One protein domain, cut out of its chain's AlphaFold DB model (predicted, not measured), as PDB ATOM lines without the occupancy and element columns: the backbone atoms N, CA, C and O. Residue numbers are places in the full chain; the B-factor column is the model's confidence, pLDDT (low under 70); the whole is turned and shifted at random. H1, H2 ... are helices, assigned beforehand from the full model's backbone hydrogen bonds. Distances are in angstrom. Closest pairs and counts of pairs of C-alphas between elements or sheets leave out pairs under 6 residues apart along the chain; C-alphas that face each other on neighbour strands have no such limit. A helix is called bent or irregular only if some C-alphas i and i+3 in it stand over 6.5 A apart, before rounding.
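AT A GLANCE: This is residues 2 to 92 of the 94 residues of an uncharacterized protein of Haematospirillum jordaniae (UniProt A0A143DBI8). Two long helices, H1 and H2, meet near their ends in a wide, open corner; after H2 the chain folds back through a long loop, and a third helix, H3, runs back past H2 into the open side of that corner. H1 and H2 together make the length, H2 has a kink near its beginning, and residues 2 to 18 of H1 and residues 80 to 92, at the other end of the printed part, stick out free. The printed part has 91 residues with three named helices, in the order H1, H2, H3, and no named strand; the class is all helix. The whole is extended, with a radius of gyration of the C-alphas of 19.7 A and spans of 66 by 33 by 20 A.

HOW THE PARTS SIT: H1, residues 2 to 23, and H2, residues 28 to 57, touch only at the corner by their tight link, with residues 22 to 23 of H1 and residues 30 to 32 of H2. Their closest C-alphas, those of Ala 23 and Ser 31, are 4.3 A apart. The two run the same way at a steep tilt of 68 degrees, only just short of about perpendicular. H2 is irregular, with C-alphas 31 and 34 at 7.3 A, and has a kink of 56 degrees near residue 35; its line is a rough one. H3, residues 71 to 90, is close to H2 but not clearly touching: the closest C-alphas, those of Leu 41 and Met 75, are 7.1 A apart. H2 and H3 run opposite ways at a steep tilt of 48 degrees. H1 and H3 are apart. In H1 and H3 every O i to N i+4 pair is within hydrogen-bond range; in H2 20 of 26 are.

IN THESE COORDINATES: H1 begins at C-alpha 2, at (28.558, 77.464, 18.412), and measures 31.3 A from first to last C-alpha. H2, the longest helix with 30 residues, measures 37.2 A, from C-alpha 28 at (50.030, 110.938, 19.174) to C-alpha 57. H3 measures 29.0 A and ends at C-alpha 90, at (24.800, 97.908, 5.685).

THE WHOLE: The two C-alphas farthest apart, those of Leu 3 and Asn 59, are 66.5 A apart, while those of Glu 2 and Met 92, the first and last printed, are 19.3 A apart. Without the stretches that stand free, the body of 61 residues spans 48 by 24 by 13 A. The link from H2 to H3, residues 58 to 70, is long. The printed part has no cut. Its mean pLDDT is 87.0, and residue 62 is the one printed residue under 70.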
ATOM      1  N   GLU A   2      28.922  76.300  17.569       73.31
ATOM      2  CA  GLU A   2      28.558  77.464  18.412       73.31
ATOM      3  C   GLU A   2      29.645  77.891  19.409       73.31
ATOM      4  O   GLU A   2      29.947  79.072  19.497       73.31
ATOM      5  N   LEU A   3      30.322  76.937  20.063       77.38
ATOM      6  CA  LEU A   3      31.466  77.228  20.944       77.38
ATOM      7  C   LEU A   3      32.674  77.859  20.221       77.38
ATOM      8  O   LEU A   3      33.458  78.574  20.834       77.38
ATOM      9  N   GLN A   4      32.849  77.585  18.925       79.88
ATOM     10  CA  GLN A   4      33.932  78.181  18.130       79.88
ATOM     11  C   GLN A   4      33.567  79.602  17.696       79.88
ATOM     12  O   GLN A   4      34.409  80.493  17.742       79.88
ATOM     13  N   LEU A   5      32.301  79.822  17.330       85.06
ATOM     14  CA  LEU A   5      31.781  81.144  17.001       85.06
ATOM     15  C   LEU A   5      31.806  82.072  18.221       85.06
ATOM     16  O   LEU A   5      32.236  83.214  18.105       85.06
ATOM     17  N   SER A   6      31.399  81.583  19.398       81.69
ATOM     18  CA  SER A   6      31.448  82.372  20.632       81.69
ATOM     19  C   SER A   6      32.876  82.788  20.990       81.69
ATOM     20  O   SER A   6      33.082  83.935  21.370       81.69
ATOM     21  N   GLY A   7      33.860  81.900  20.796       87.62
ATOM     22  CA  GLY A   7      35.276  82.231  20.982       87.62
ATOM     23  C   GLY A   7      35.768  83.318  20.018       87.62
ATOM     24  O   GLY A   7      36.383  84.286  20.448       87.62
ATOM     25  N   GLN A   8      35.423  83.227  18.728       87.88
ATOM     26  CA  GLN A   8      35.786  84.248  17.730       87.88
ATOM     27  C   GLN A   8      35.146  85.615  18.013       87.88
ATOM     28  O   GLN A   8      35.779  86.655  17.836       87.88
ATOM     29  N   LEU A   9      33.887  85.632  18.458       87.88
ATOM     30  CA  LEU A   9      33.202  86.868  18.838       87.88
ATOM     31  C   LEU A   9      33.859  87.523  20.056       87.88
ATOM     32  O   LEU A   9      33.984  88.750  20.104       87.88
ATOM     33  N   GLU A  10      34.296  86.717  21.021       90.44
ATOM     34  CA  GLU A  10      35.017  87.195  22.195       90.44
ATOM     35  C   GLU A  10      36.370  87.808  21.806       90.44
ATOM     36  O   GLU A  10      36.658  88.936  22.207       90.44
ATOM     37  N   GLU A  11      37.143  87.150  20.936       90.69
ATOM     38  CA  GLU A  11      38.403  87.680  20.392       90.69
ATOM     39  C   GLU A  11      38.209  89.015  19.652       90.69
ATOM     40  O   GLU A  11      38.927  89.986  19.907       90.69
ATOM     41  N   ILE A  12      37.200  89.117  18.776       89.81
ATOM     42  CA  ILE A  12      36.885  90.365  18.055       89.81
ATOM     43  C   ILE A  12      36.531  91.485  19.040       89.81
ATOM     44  O   ILE A  12      36.979  92.625  18.887       89.81
ATOM     45  N   THR A  13      35.737  91.168  20.062       91.00
ATOM     46  CA  THR A  13      35.314  92.132  21.085       91.00
ATOM     47  C   THR A  13      36.506  92.627  21.906       91.00
ATOM     48  O   THR A  13      36.642  93.832  22.143       91.00
ATOM     49  N   GLN A  14      37.418  91.725  22.279       92.50
ATOM     50  CA  GLN A  14      38.669  92.085  22.943       92.50
ATOM     51  C   GLN A  14      39.504  93.018  22.059       92.50
ATOM     52  O   GLN A  14      39.917  94.087  22.515       92.50
ATOM     53  N   GLN A  15      39.650  92.708  20.770       88.25
ATOM     54  CA  GLN A  15      40.419  93.549  19.856       88.25
ATOM     55  C   GLN A  15      39.799  94.939  19.658       88.25
ATOM     56  O   GLN A  15      40.513  95.941  19.597       88.25
ATOM     57  N   GLN A  16      38.468  95.040  19.614       90.69
ATOM     58  CA  GLN A  16      37.774  96.329  19.575       90.69
ATOM     59  C   GLN A  16      38.036  97.172  20.826       90.69
ATOM     60  O   GLN A  16      38.195  98.390  20.718       90.69
ATOM     61  N   SER A  17      38.097  96.544  22.003       91.94
ATOM     62  CA  SER A  17      38.384  97.245  23.258       91.94
ATOM     63  C   SER A  17      39.801  97.827  23.283       91.94
ATOM     64  O   SER A  17      39.966  99.002  23.617       91.94
ATOM     65  N   VAL A  18      40.794  97.058  22.818       91.38
ATOM     66  CA  VAL A  18      42.185  97.512  22.672       91.38
ATOM     67  C   VAL A  18      42.259  98.659  21.671       91.38
ATOM     68  O   VAL A  18      42.747  99.731  22.011       91.38
ATOM     69  N   ASN A  19      41.670  98.499  20.483       89.19
ATOM     70  CA  ASN A  19      41.667  99.541  19.453       89.19
ATOM     71  C   ASN A  19      41.025 100.848  19.947       89.19
ATOM     72  O   ASN A  19      41.469 101.938  19.590       89.19
ATOM     73  N   ARG A  20      39.974 100.755  20.771       88.81
ATOM     74  CA  ARG A  20      39.315 101.923  21.364       88.81
ATOM     75  C   ARG A  20      40.193 102.597  22.420       88.81
ATOM     76  O   ARG A  20      40.238 103.824  22.455       88.81
ATOM     77  N   ALA A  21      40.891 101.822  23.248       91.00
ATOM     78  CA  ALA A  21      41.855 102.346  24.213       91.00
ATOM     79  C   ALA A  21      43.055 103.013  23.517       91.00
ATOM     80  O   ALA A  21      43.460 104.105  23.910       91.00
ATOM     81  N   GLU A  22      43.572 102.412  22.443       88.38
ATOM     82  CA  GLU A  22      44.639 102.987  21.617       88.38
ATOM     83  C   GLU A  22      44.198 104.296  20.959       88.38
ATOM     84  O   GLU A  22      44.913 105.294  21.030       88.38
ATOM     85  N   ALA A  23      42.989 104.326  20.388       87.50
ATOM     86  CA  ALA A  23      42.420 105.530  19.792       87.50
ATOM     87  C   ALA A  23      42.200 106.660  20.816       87.50
ATOM     88  O   ALA A  23      42.276 107.831  20.452       87.50
ATOM     89  N   GLY A  24      41.947 106.326  22.087       88.19
ATOM     90  CA  GLY A  24      41.806 107.282  23.190       88.19
ATOM     91  C   GLY A  24      43.120 107.680  23.874       88.19
ATOM     92  O   GLY A  24      43.100 108.503  24.788       88.19
ATOM     93  N   SER A  25      44.255 107.103  23.468       90.62
ATOM     94  CA  SER A  25      45.557 107.384  24.072       90.62
ATOM     95  C   SER A  25      45.997 108.830  23.830       90.62
ATOM     96  O   SER A  25      45.913 109.347  22.713       90.62
ATOM     97  N   SER A  26      46.552 109.470  24.864       89.38
ATOM     98  CA  SER A  26      47.142 110.813  24.772       89.38
ATOM     99  C   SER A  26      48.430 110.853  23.940       89.38
ATOM    100  O   SER A  26      48.899 111.932  23.578       89.38
ATOM    101  N   SER A  27      49.027 109.694  23.640       88.12
ATOM    102  CA  SER A  27      50.200 109.596  22.775       88.12
ATOM    103  C   SER A  27      49.793 109.684  21.305       88.12
ATOM    104  O   SER A  27      49.134 108.783  20.789       88.12
ATOM    105  N   LEU A  28      50.264 110.727  20.611       84.19
ATOM    106  CA  LEU A  28      50.030 110.938  19.174       84.19
ATOM    107  C   LEU A  28      50.511 109.764  18.309       84.19
ATOM    108  O   LEU A  28      49.933 109.497  17.260       84.19
ATOM    109  N   PHE A  29      51.542 109.039  18.752       85.12
ATOM    110  CA  PHE A  29      52.025 107.852  18.047       85.12
ATOM    111  C   PHE A  29      51.063 106.663  18.172       85.12
ATOM    112  O   PHE A  29      50.938 105.884  17.234       85.12
ATOM    113  N   VAL A  30      50.357 106.531  19.300       84.81
ATOM    114  CA  VAL A  30      49.453 105.398  19.565       84.81
ATOM    115  C   VAL A  30      48.061 105.647  18.987       84.81
ATOM    116  O   VAL A  30      47.507 104.771  18.333       84.81
ATOM    117  N   SER A  31      47.503 106.844  19.166       87.50
ATOM    118  CA  SER A  31      46.177 107.175  18.624       87.50
ATOM    119  C   SER A  31      46.218 107.579  17.147       87.50
ATOM    120  O   SER A  31      45.242 107.394  16.418       87.50
ATOM    121  N   GLY A  32      47.352 108.105  16.675       86.81
ATOM    122  CA  GLY A  32      47.470 108.727  15.358       86.81
ATOM    123  C   GLY A  32      48.008 107.842  14.235       86.81
ATOM    124  O   GLY A  32      47.895 108.247  13.079       86.81
ATOM    125  N   TRP A  33      48.559 106.652  14.503       86.31
ATOM    126  CA  TRP A  33      49.205 105.856  13.444       86.31
ATOM    127  C   TRP A  33      48.227 105.400  12.348       86.31
ATOM    128  O   TRP A  33      48.577 105.437  11.168       86.31
ATOM    129  N   ARG A  34      46.983 105.040  12.709       85.12
ATOM    130  CA  ARG A  34      45.952 104.624  11.738       85.12
ATOM    131  C   ARG A  34      45.568 105.778  10.796       85.12
ATOM    132  O   ARG A  34      45.655 105.586   9.585       85.12
ATOM    133  N   PRO A  35      45.212 106.987  11.288       86.50
ATOM    134  CA  PRO A  35      45.040 108.150  10.417       86.50
ATOM    135  C   PRO A  35      46.302 108.535   9.642       86.50
ATOM    136  O   PRO A  35      46.199 108.914   8.479       86.50
ATOM    137  N   ALA A  36      47.487 108.457  10.259       90.19
ATOM    138  CA  ALA A  36      48.736 108.918   9.654       90.19
ATOM    139  C   ALA A  36      49.030 108.221   8.323       90.19
ATOM    140  O   ALA A  36      49.398 108.890   7.363       90.19
ATOM    141  N   ILE A  37      48.796 106.910   8.232       88.69
ATOM    142  CA  ILE A  37      48.967 106.158   6.981       88.69
ATOM    143  C   ILE A  37      48.049 106.715   5.879       88.69
ATOM    144  O   ILE A  37      48.491 106.924   4.749       88.69
ATOM    145  N   GLY A  38      46.791 107.022   6.211       88.12
ATOM    146  CA  GLY A  38      45.848 107.638   5.275       88.12
ATOM    147  C   GLY A  38      46.285 109.035   4.824       88.12
ATOM    148  O   GLY A  38      46.233 109.343   3.634       88.12
ATOM    149  N   TRP A  39      46.777 109.864   5.747       90.19
ATOM    150  CA  TRP A  39      47.289 111.199   5.424       90.19
ATOM    151  C   TRP A  39      48.547 111.159   4.559       90.19
ATOM    152  O   TRP A  39      48.664 111.957   3.633       90.19
ATOM    153  N   ILE A  40      49.463 110.222   4.817       91.88
ATOM    154  CA  ILE A  40      50.658 110.019   3.990       91.88
ATOM    155  C   ILE A  40      50.245 109.630   2.572       91.88
ATOM    156  O   ILE A  40      50.746 110.210   1.614       91.88
ATOM    157  N   LEU A  41      49.288 108.711   2.421       90.62
ATOM    158  CA  LEU A  41      48.791 108.333   1.102       90.62
ATOM    159  C   LEU A  41      48.132 109.522   0.376       90.62
ATOM    160  O   LEU A  41      48.416 109.761  -0.798       90.62
ATOM    161  N   ALA A  42      47.299 110.302   1.071       90.12
ATOM    162  CA  ALA A  42      46.689 111.504   0.506       90.12
ATOM    163  C   ALA A  42      47.749 112.537   0.076       90.12
ATOM    164  O   ALA A  42      47.653 113.108  -1.013       90.12
ATOM    165  N   ALA A  43      48.790 112.737   0.890       92.94
ATOM    166  CA  ALA A  43      49.914 113.611   0.573       92.94
ATOM    167  C   ALA A  43      50.717 113.111  -0.639       92.94
ATOM    168  O   ALA A  43      51.088 113.918  -1.489       92.94
ATOM    169  N   SER A  44      50.930 111.800  -0.771       91.69
ATOM    170  CA  SER A  44      51.590 111.190  -1.931       91.69
ATOM    171  C   SER A  44      50.841 111.482  -3.232       91.69
ATOM    172  O   SER A  44      51.437 111.924  -4.213       91.69
ATOM    173  N   ILE A  45      49.517 111.315  -3.233       91.88
ATOM    174  CA  ILE A  45      48.672 111.611  -4.400       91.88
ATOM    175  C   ILE A  45      48.695 113.110  -4.714       91.88
ATOM    176  O   ILE A  45      48.868 113.495  -5.873       91.88
ATOM    177  N   ALA A  46      48.583 113.964  -3.691       93.31
ATOM    178  CA  ALA A  46      48.672 115.410  -3.861       93.31
ATOM    179  C   ALA A  46      50.030 115.828  -4.449       93.31
ATOM    180  O   ALA A  46      50.084 116.648  -5.366       93.31
ATOM    181  N   TYR A  47      51.133 115.235  -3.989       91.75
ATOM    182  CA  TYR A  47      52.449 115.491  -4.561       91.75
ATOM    183  C   TYR A  47      52.517 115.060  -6.032       91.75
ATOM    184  O   TYR A  47      52.892 115.863  -6.887       91.75
ATOM    185  N   GLN A  48      52.112 113.825  -6.334       91.12
ATOM    186  CA  GLN A  48      52.243 113.237  -7.667       91.12
ATOM    187  C   GLN A  48      51.418 113.983  -8.725       91.12
ATOM    188  O   GLN A  48      51.903 114.191  -9.839       91.12
ATOM    189  N   TYR A  49      50.192 114.387  -8.380       90.06
ATOM    190  CA  TYR A  49      49.215 114.903  -9.345       90.06
ATOM    191  C   TYR A  49      48.946 116.405  -9.262       90.06
ATOM    192  O   TYR A  49      48.431 116.965 -10.225       90.06
ATOM    193  N   LEU A  50      49.289 117.071  -8.157       91.50
ATOM    194  CA  LEU A  50      49.118 118.522  -8.026       91.50
ATOM    195  C   LEU A  50      50.473 119.221  -7.974       91.50
ATOM    196  O   LEU A  50      50.788 120.023  -8.850       91.50
ATOM    197  N   VAL A  51      51.299 118.900  -6.978       90.94
ATOM    198  CA  VAL A  51      52.539 119.649  -6.711       90.94
ATOM    199  C   VAL A  51      53.563 119.452  -7.826       90.94
ATOM    200  O   VAL A  51      54.112 120.424  -8.340       90.94
ATOM    201  N   ARG A  52      53.809 118.207  -8.239       88.94
ATOM    202  CA  ARG A  52      54.803 117.873  -9.264       88.94
ATOM    203  C   ARG A  52      54.517 118.522 -10.628       88.94
ATOM    204  O   ARG A  52      55.413 119.209 -11.120       88.94
ATOM    205  N   PRO A  53      53.324 118.382 -11.249       88.50
ATOM    206  CA  PRO A  53      53.052 119.045 -12.527       88.50
ATOM    207  C   PRO A  53      53.042 120.572 -12.408       88.50
ATOM    208  O   PRO A  53      53.467 121.245 -13.343       88.50
ATOM    209  N   PHE A  54      52.634 121.126 -11.261       90.69
ATOM    210  CA  PHE A  54      52.704 122.566 -11.012       90.69
ATOM    211  C   PHE A  54      54.161 123.057 -11.011       90.69
ATOM    212  O   PHE A  54      54.510 123.958 -11.767       90.69
ATOM    213  N   LEU A  55      55.052 122.424 -10.242       88.56
ATOM    214  CA  LEU A  55      56.466 122.816 -10.166       88.56
ATOM    215  C   LEU A  55      57.213 122.664 -11.499       88.56
ATOM    216  O   LEU A  55      58.055 123.505 -11.824       88.56
ATOM    217  N   ILE A  56      56.885 121.628 -12.276       87.88
ATOM    218  CA  ILE A  56      57.421 121.434 -13.631       87.88
ATOM    219  C   ILE A  56      56.879 122.516 -14.575       87.88
ATOM    220  O   ILE A  56      57.650 123.119 -15.320       87.88
ATOM    221  N   GLY A  57      55.577 122.817 -14.517       86.88
ATOM    222  CA  GLY A  57      54.930 123.824 -15.364       86.88
ATOM    223  C   GLY A  57      55.462 125.245 -15.156       86.88
ATOM    224  O   GLY A  57      55.576 126.002 -16.117       86.88
ATOM    225  N   PHE A  58      55.855 125.593 -13.929       87.56
ATOM    226  CA  PHE A  58      56.499 126.877 -13.614       87.56
ATOM    227  C   PHE A  58      58.027 126.869 -13.791       87.56
ATOM    228  O   PHE A  58      58.684 127.847 -13.442       87.56
ATOM    229  N   ASN A  59      58.603 125.786 -14.326       82.25
ATOM    230  CA  ASN A  59      60.043 125.611 -14.537       82.25
ATOM    231  C   ASN A  59      60.896 125.845 -13.269       82.25
ATOM    232  O   ASN A  59      62.056 126.243 -13.352       82.25
ATOM    233  N   VAL A  60      60.315 125.608 -12.085       79.12
ATOM    234  CA  VAL A  60      60.986 125.788 -10.784       79.12
ATOM    235  C   VAL A  60      61.998 124.668 -10.551       79.12
ATOM    236  O   VAL A  60      63.079 124.896 -10.018       79.12
ATOM    237  N   SER A  61      61.654 123.451 -10.971       75.19
ATOM    238  CA  SER A  61      62.579 122.324 -11.034       75.19
ATOM    239  C   SER A  61      62.092 121.341 -12.108       75.19
ATOM    240  O   SER A  61      61.005 120.779 -11.978       75.19
ATOM    241  N   PRO A  62      62.848 121.145 -13.201       69.88
ATOM    242  CA  PRO A  62      62.414 120.287 -14.303       69.88
ATOM    243  C   PRO A  62      62.566 118.783 -14.014       69.88
ATOM    244  O   PRO A  62      61.933 117.975 -14.684       69.88
ATOM    245  N   ASN A  63      63.353 118.394 -13.004       76.44
ATOM    246  CA  ASN A  63      63.621 116.991 -12.662       76.44
ATOM    247  C   ASN A  63      63.140 116.649 -11.246       76.44
ATOM    248  O   ASN A  63      63.940 116.350 -10.360       76.44
ATOM    249  N   LEU A  64      61.821 116.672 -11.025       82.31
ATOM    250  CA  LEU A  64      61.251 116.073  -9.816       82.31
ATOM    251  C   LEU A  64      61.069 114.557  -9.999       82.31
ATOM    252  O   LEU A  64      60.375 114.148 -10.946       82.31
ATOM    253  N   PRO A  65      61.601 113.725  -9.082       84.81
ATOM    254  CA  PRO A  65      61.342 112.292  -9.099       84.81
ATOM    255  C   PRO A  65      59.842 112.035  -8.928       84.81
ATOM    256  O   PRO A  65      59.165 112.691  -8.126       84.81
ATOM    257  N   GLY A  66      59.317 111.119  -9.741       85.00
ATOM    258  CA  GLY A  66      57.970 110.588  -9.562       85.00
ATOM    259  C   GLY A  66      57.924 109.651  -8.358       85.00
ATOM    260  O   GLY A  66      58.948 109.096  -7.961       85.00
ATOM    261  N   LEU A  67      56.740 109.502  -7.776       88.81
ATOM    262  CA  LEU A  67      56.475 108.420  -6.838       88.81
ATOM    263  C   LEU A  67      56.315 107.093  -7.586       88.81
ATOM    264  O   LEU A  67      56.124 107.077  -8.802       88.81
ATOM    265  N   ASP A  68      56.419 106.006  -6.824       85.38
ATOM    266  CA  ASP A  68      56.312 104.626  -7.298       85.38
ATOM    267  C   ASP A  68      55.018 104.379  -8.095       85.38
ATOM    268  O   ASP A  68      53.961 104.942  -7.794       85.38
ATOM    269  N   GLU A  69      55.105 103.510  -9.099       82.75
ATOM    270  CA  GLU A  69      53.976 103.115  -9.943       82.75
ATOM    271  C   GLU A  69      52.923 102.343  -9.138       82.75
ATOM    272  O   GLU A  69      51.736 102.481  -9.420       82.75
ATOM    273  N   MET A  70      53.338 101.656  -8.062       88.88
ATOM    274  CA  MET A  70      52.462 100.891  -7.162       88.88
ATOM    275  C   MET A  70      51.560 101.749  -6.246       88.88
ATOM    276  O   MET A  70      50.863 101.231  -5.365       88.88
ATOM    277  N   LEU A  71      51.587 103.080  -6.386       89.75
ATOM    278  CA  LEU A  71      50.827 104.000  -5.534       89.75
ATOM    279  C   LEU A  71      49.311 103.755  -5.613       89.75
ATOM    280  O   LEU A  71      48.612 103.861  -4.599       89.75
ATOM    281  N   TRP A  72      48.796 103.422  -6.799       87.81
ATOM    282  CA  TRP A  72      47.367 103.166  -6.994       87.81
ATOM    283  C   TRP A  72      46.934 101.849  -6.365       87.81
ATOM    284  O   TRP A  72      45.875 101.787  -5.748       87.81
ATOM    285  N   GLU A  73      47.765 100.820  -6.448       91.12
ATOM    286  CA  GLU A  73      47.561  99.510  -5.846       91.12
ATOM    287  C   GLU A  73      47.495  99.629  -4.324       91.12
ATOM    288  O   GLU A  73      46.580  99.090  -3.698       91.12
ATOM    289  N   LEU A  74      48.408 100.402  -3.725       88.75
ATOM    290  CA  LEU A  74      48.383 100.699  -2.292       88.75
ATOM    291  C   LEU A  74      47.113 101.465  -1.895       88.75
ATOM    292  O   LEU A  74      46.490 101.141  -0.878       88.75
ATOM    293  N   MET A  75      46.683 102.443  -2.699       88.06
ATOM    294  CA  MET A  75      45.445 103.175  -2.429       88.06
ATOM    295  C   MET A  75      44.211 102.277  -2.515       88.06
ATOM    296  O   MET A  75      43.395 102.261  -1.590       88.06
ATOM    297  N   PHE A  76      44.062 101.531  -3.607       89.75
ATOM    298  CA  PHE A  76      42.918 100.649  -3.797       89.75
ATOM    299  C   PHE A  76      42.899  99.517  -2.774       89.75
ATOM    300  O   PHE A  76      41.819  99.154  -2.314       89.75
ATOM    301  N   GLY A  77      44.062  99.027  -2.336       89.81
ATOM    302  CA  GLY A  77      44.165  98.083  -1.227       89.81
ATOM    303  C   GLY A  77      43.543  98.631   0.061       89.81
ATOM    304  O   GLY A  77      42.682  97.986   0.658       89.81
ATOM    305  N   MET A  78      43.906  99.853   0.466       86.75
ATOM    306  CA  MET A  78      43.380 100.452   1.703       86.75
ATOM    307  C   MET A  78      41.895 100.830   1.617       86.75
ATOM    308  O   MET A  78      41.125 100.598   2.557       86.75
ATOM    309  N   VAL A  79      41.469 101.399   0.487       87.94
ATOM    310  CA  VAL A  79      40.063 101.771   0.266       87.94
ATOM    311  C   VAL A  79      39.184 100.528   0.122       87.94
ATOM    312  O   VAL A  79      38.062 100.509   0.629       87.94
ATOM    313  N   GLY A  80      39.696  99.470  -0.508       87.06
ATOM    314  CA  GLY A  80      39.010  98.190  -0.663       87.06
ATOM    315  C   GLY A  80      38.662  97.561   0.684       87.06
ATOM    316  O   GLY A  80      37.494  97.270   0.935       87.06
ATOM    317  N   VAL A  81      39.636  97.452   1.594       87.06
ATOM    318  CA  VAL A  81      39.409  96.924   2.954       87.06
ATOM    319  C   VAL A  81      38.381  97.768   3.718       87.06
ATOM    320  O   VAL A  81      37.472  97.233   4.350       87.06
ATOM    321  N   SER A  82      38.461  99.095   3.604       84.75
ATOM    322  CA  SER A  82      37.518 100.007   4.270       84.75
ATOM    323  C   SER A  82      36.084  99.891   3.720       84.75
ATOM    324  O   SER A  82      35.104  99.996   4.464       84.75
ATOM    325  N   SER A  83      35.949  99.643   2.416       83.81
ATOM    326  CA  SER A  83      34.656  99.504   1.734       83.81
ATOM    327  C   SER A  83      33.950  98.200   2.106       83.81
ATOM    328  O   SER A  83      32.734  98.204   2.303       83.81
ATOM    329  N   LEU A  84      34.703  97.105   2.280       88.19
ATOM    330  CA  LEU A  84      34.169  95.814   2.730       88.19
ATOM    331  C   LEU A  84      33.513  95.930   4.112       88.19
ATOM    332  O   LEU A  84      32.353  95.552   4.269       88.19
ATOM    333  N   HIS A  85      34.184  96.568   5.074       83.50
ATOM    334  CA  HIS A  85      33.610  96.807   6.404       83.50
ATOM    335  C   HIS A  85      32.349  97.681   6.372       83.50
ATOM    336  O   HIS A  85      31.426  97.501   7.170       83.50
ATOM    337  N   THR A  86      32.286  98.638   5.444       84.25
ATOM    338  CA  THR A  86      31.095  99.481   5.266       84.25
ATOM    339  C   THR A  86      29.930  98.666   4.703       84.25
ATOM    340  O   THR A  86      28.798  98.806   5.167       84.25
ATOM    341  N   PHE A  87      30.202  97.774   3.749       88.88
ATOM    342  CA  PHE A  87      29.202  96.887   3.159       88.88
ATOM    343  C   PHE A  87      28.626  95.892   4.173       88.88
ATOM    344  O   PHE A  87      27.406  95.762   4.277       88.88
ATOM    345  N   GLU A  88      29.482  95.270   4.987       85.75
ATOM    346  CA  GLU A  88      29.070  94.383   6.082       85.75
ATOM    347  C   GLU A  88      28.100  95.078   7.042       85.75
ATOM    348  O   GLU A  88      27.075  94.513   7.427       85.75
ATOM    349  N   ARG A  89      28.377  96.342   7.381       79.25
ATOM    350  CA  ARG A  89      27.531  97.124   8.285       79.25
ATOM    351  C   ARG A  89      26.170  97.481   7.685       79.25
ATOM    352  O   ARG A  89      25.202  97.596   8.432       79.25
ATOM    353  N   MET A  90      26.077  97.654   6.367       86.50
ATOM    354  CA  MET A  90      24.800  97.908   5.685       86.50
ATOM    355  C   MET A  90      23.916  96.658   5.603       86.50
ATOM    356  O   MET A  90      22.695  96.784   5.607       86.50
ATOM    357  N   ASN A  91      24.519  95.469   5.543       82.44
ATOM    358  CA  ASN A  91      23.809  94.195   5.411       82.44
ATOM    359  C   ASN A  91      23.458  93.535   6.763       82.44
ATOM    360  O   ASN A  91      22.936  92.421   6.792       82.44
ATOM    361  N   MET A  92      23.751  94.190   7.890       76.00
ATOM    362  CA  MET A  92      23.430  93.657   9.215       76.00
ATOM    363  C   MET A  92      21.931  93.859   9.521       76.00
ATOM    364  O   MET A  92      21.442  94.988   9.407       76.00
TER     365      MET A  92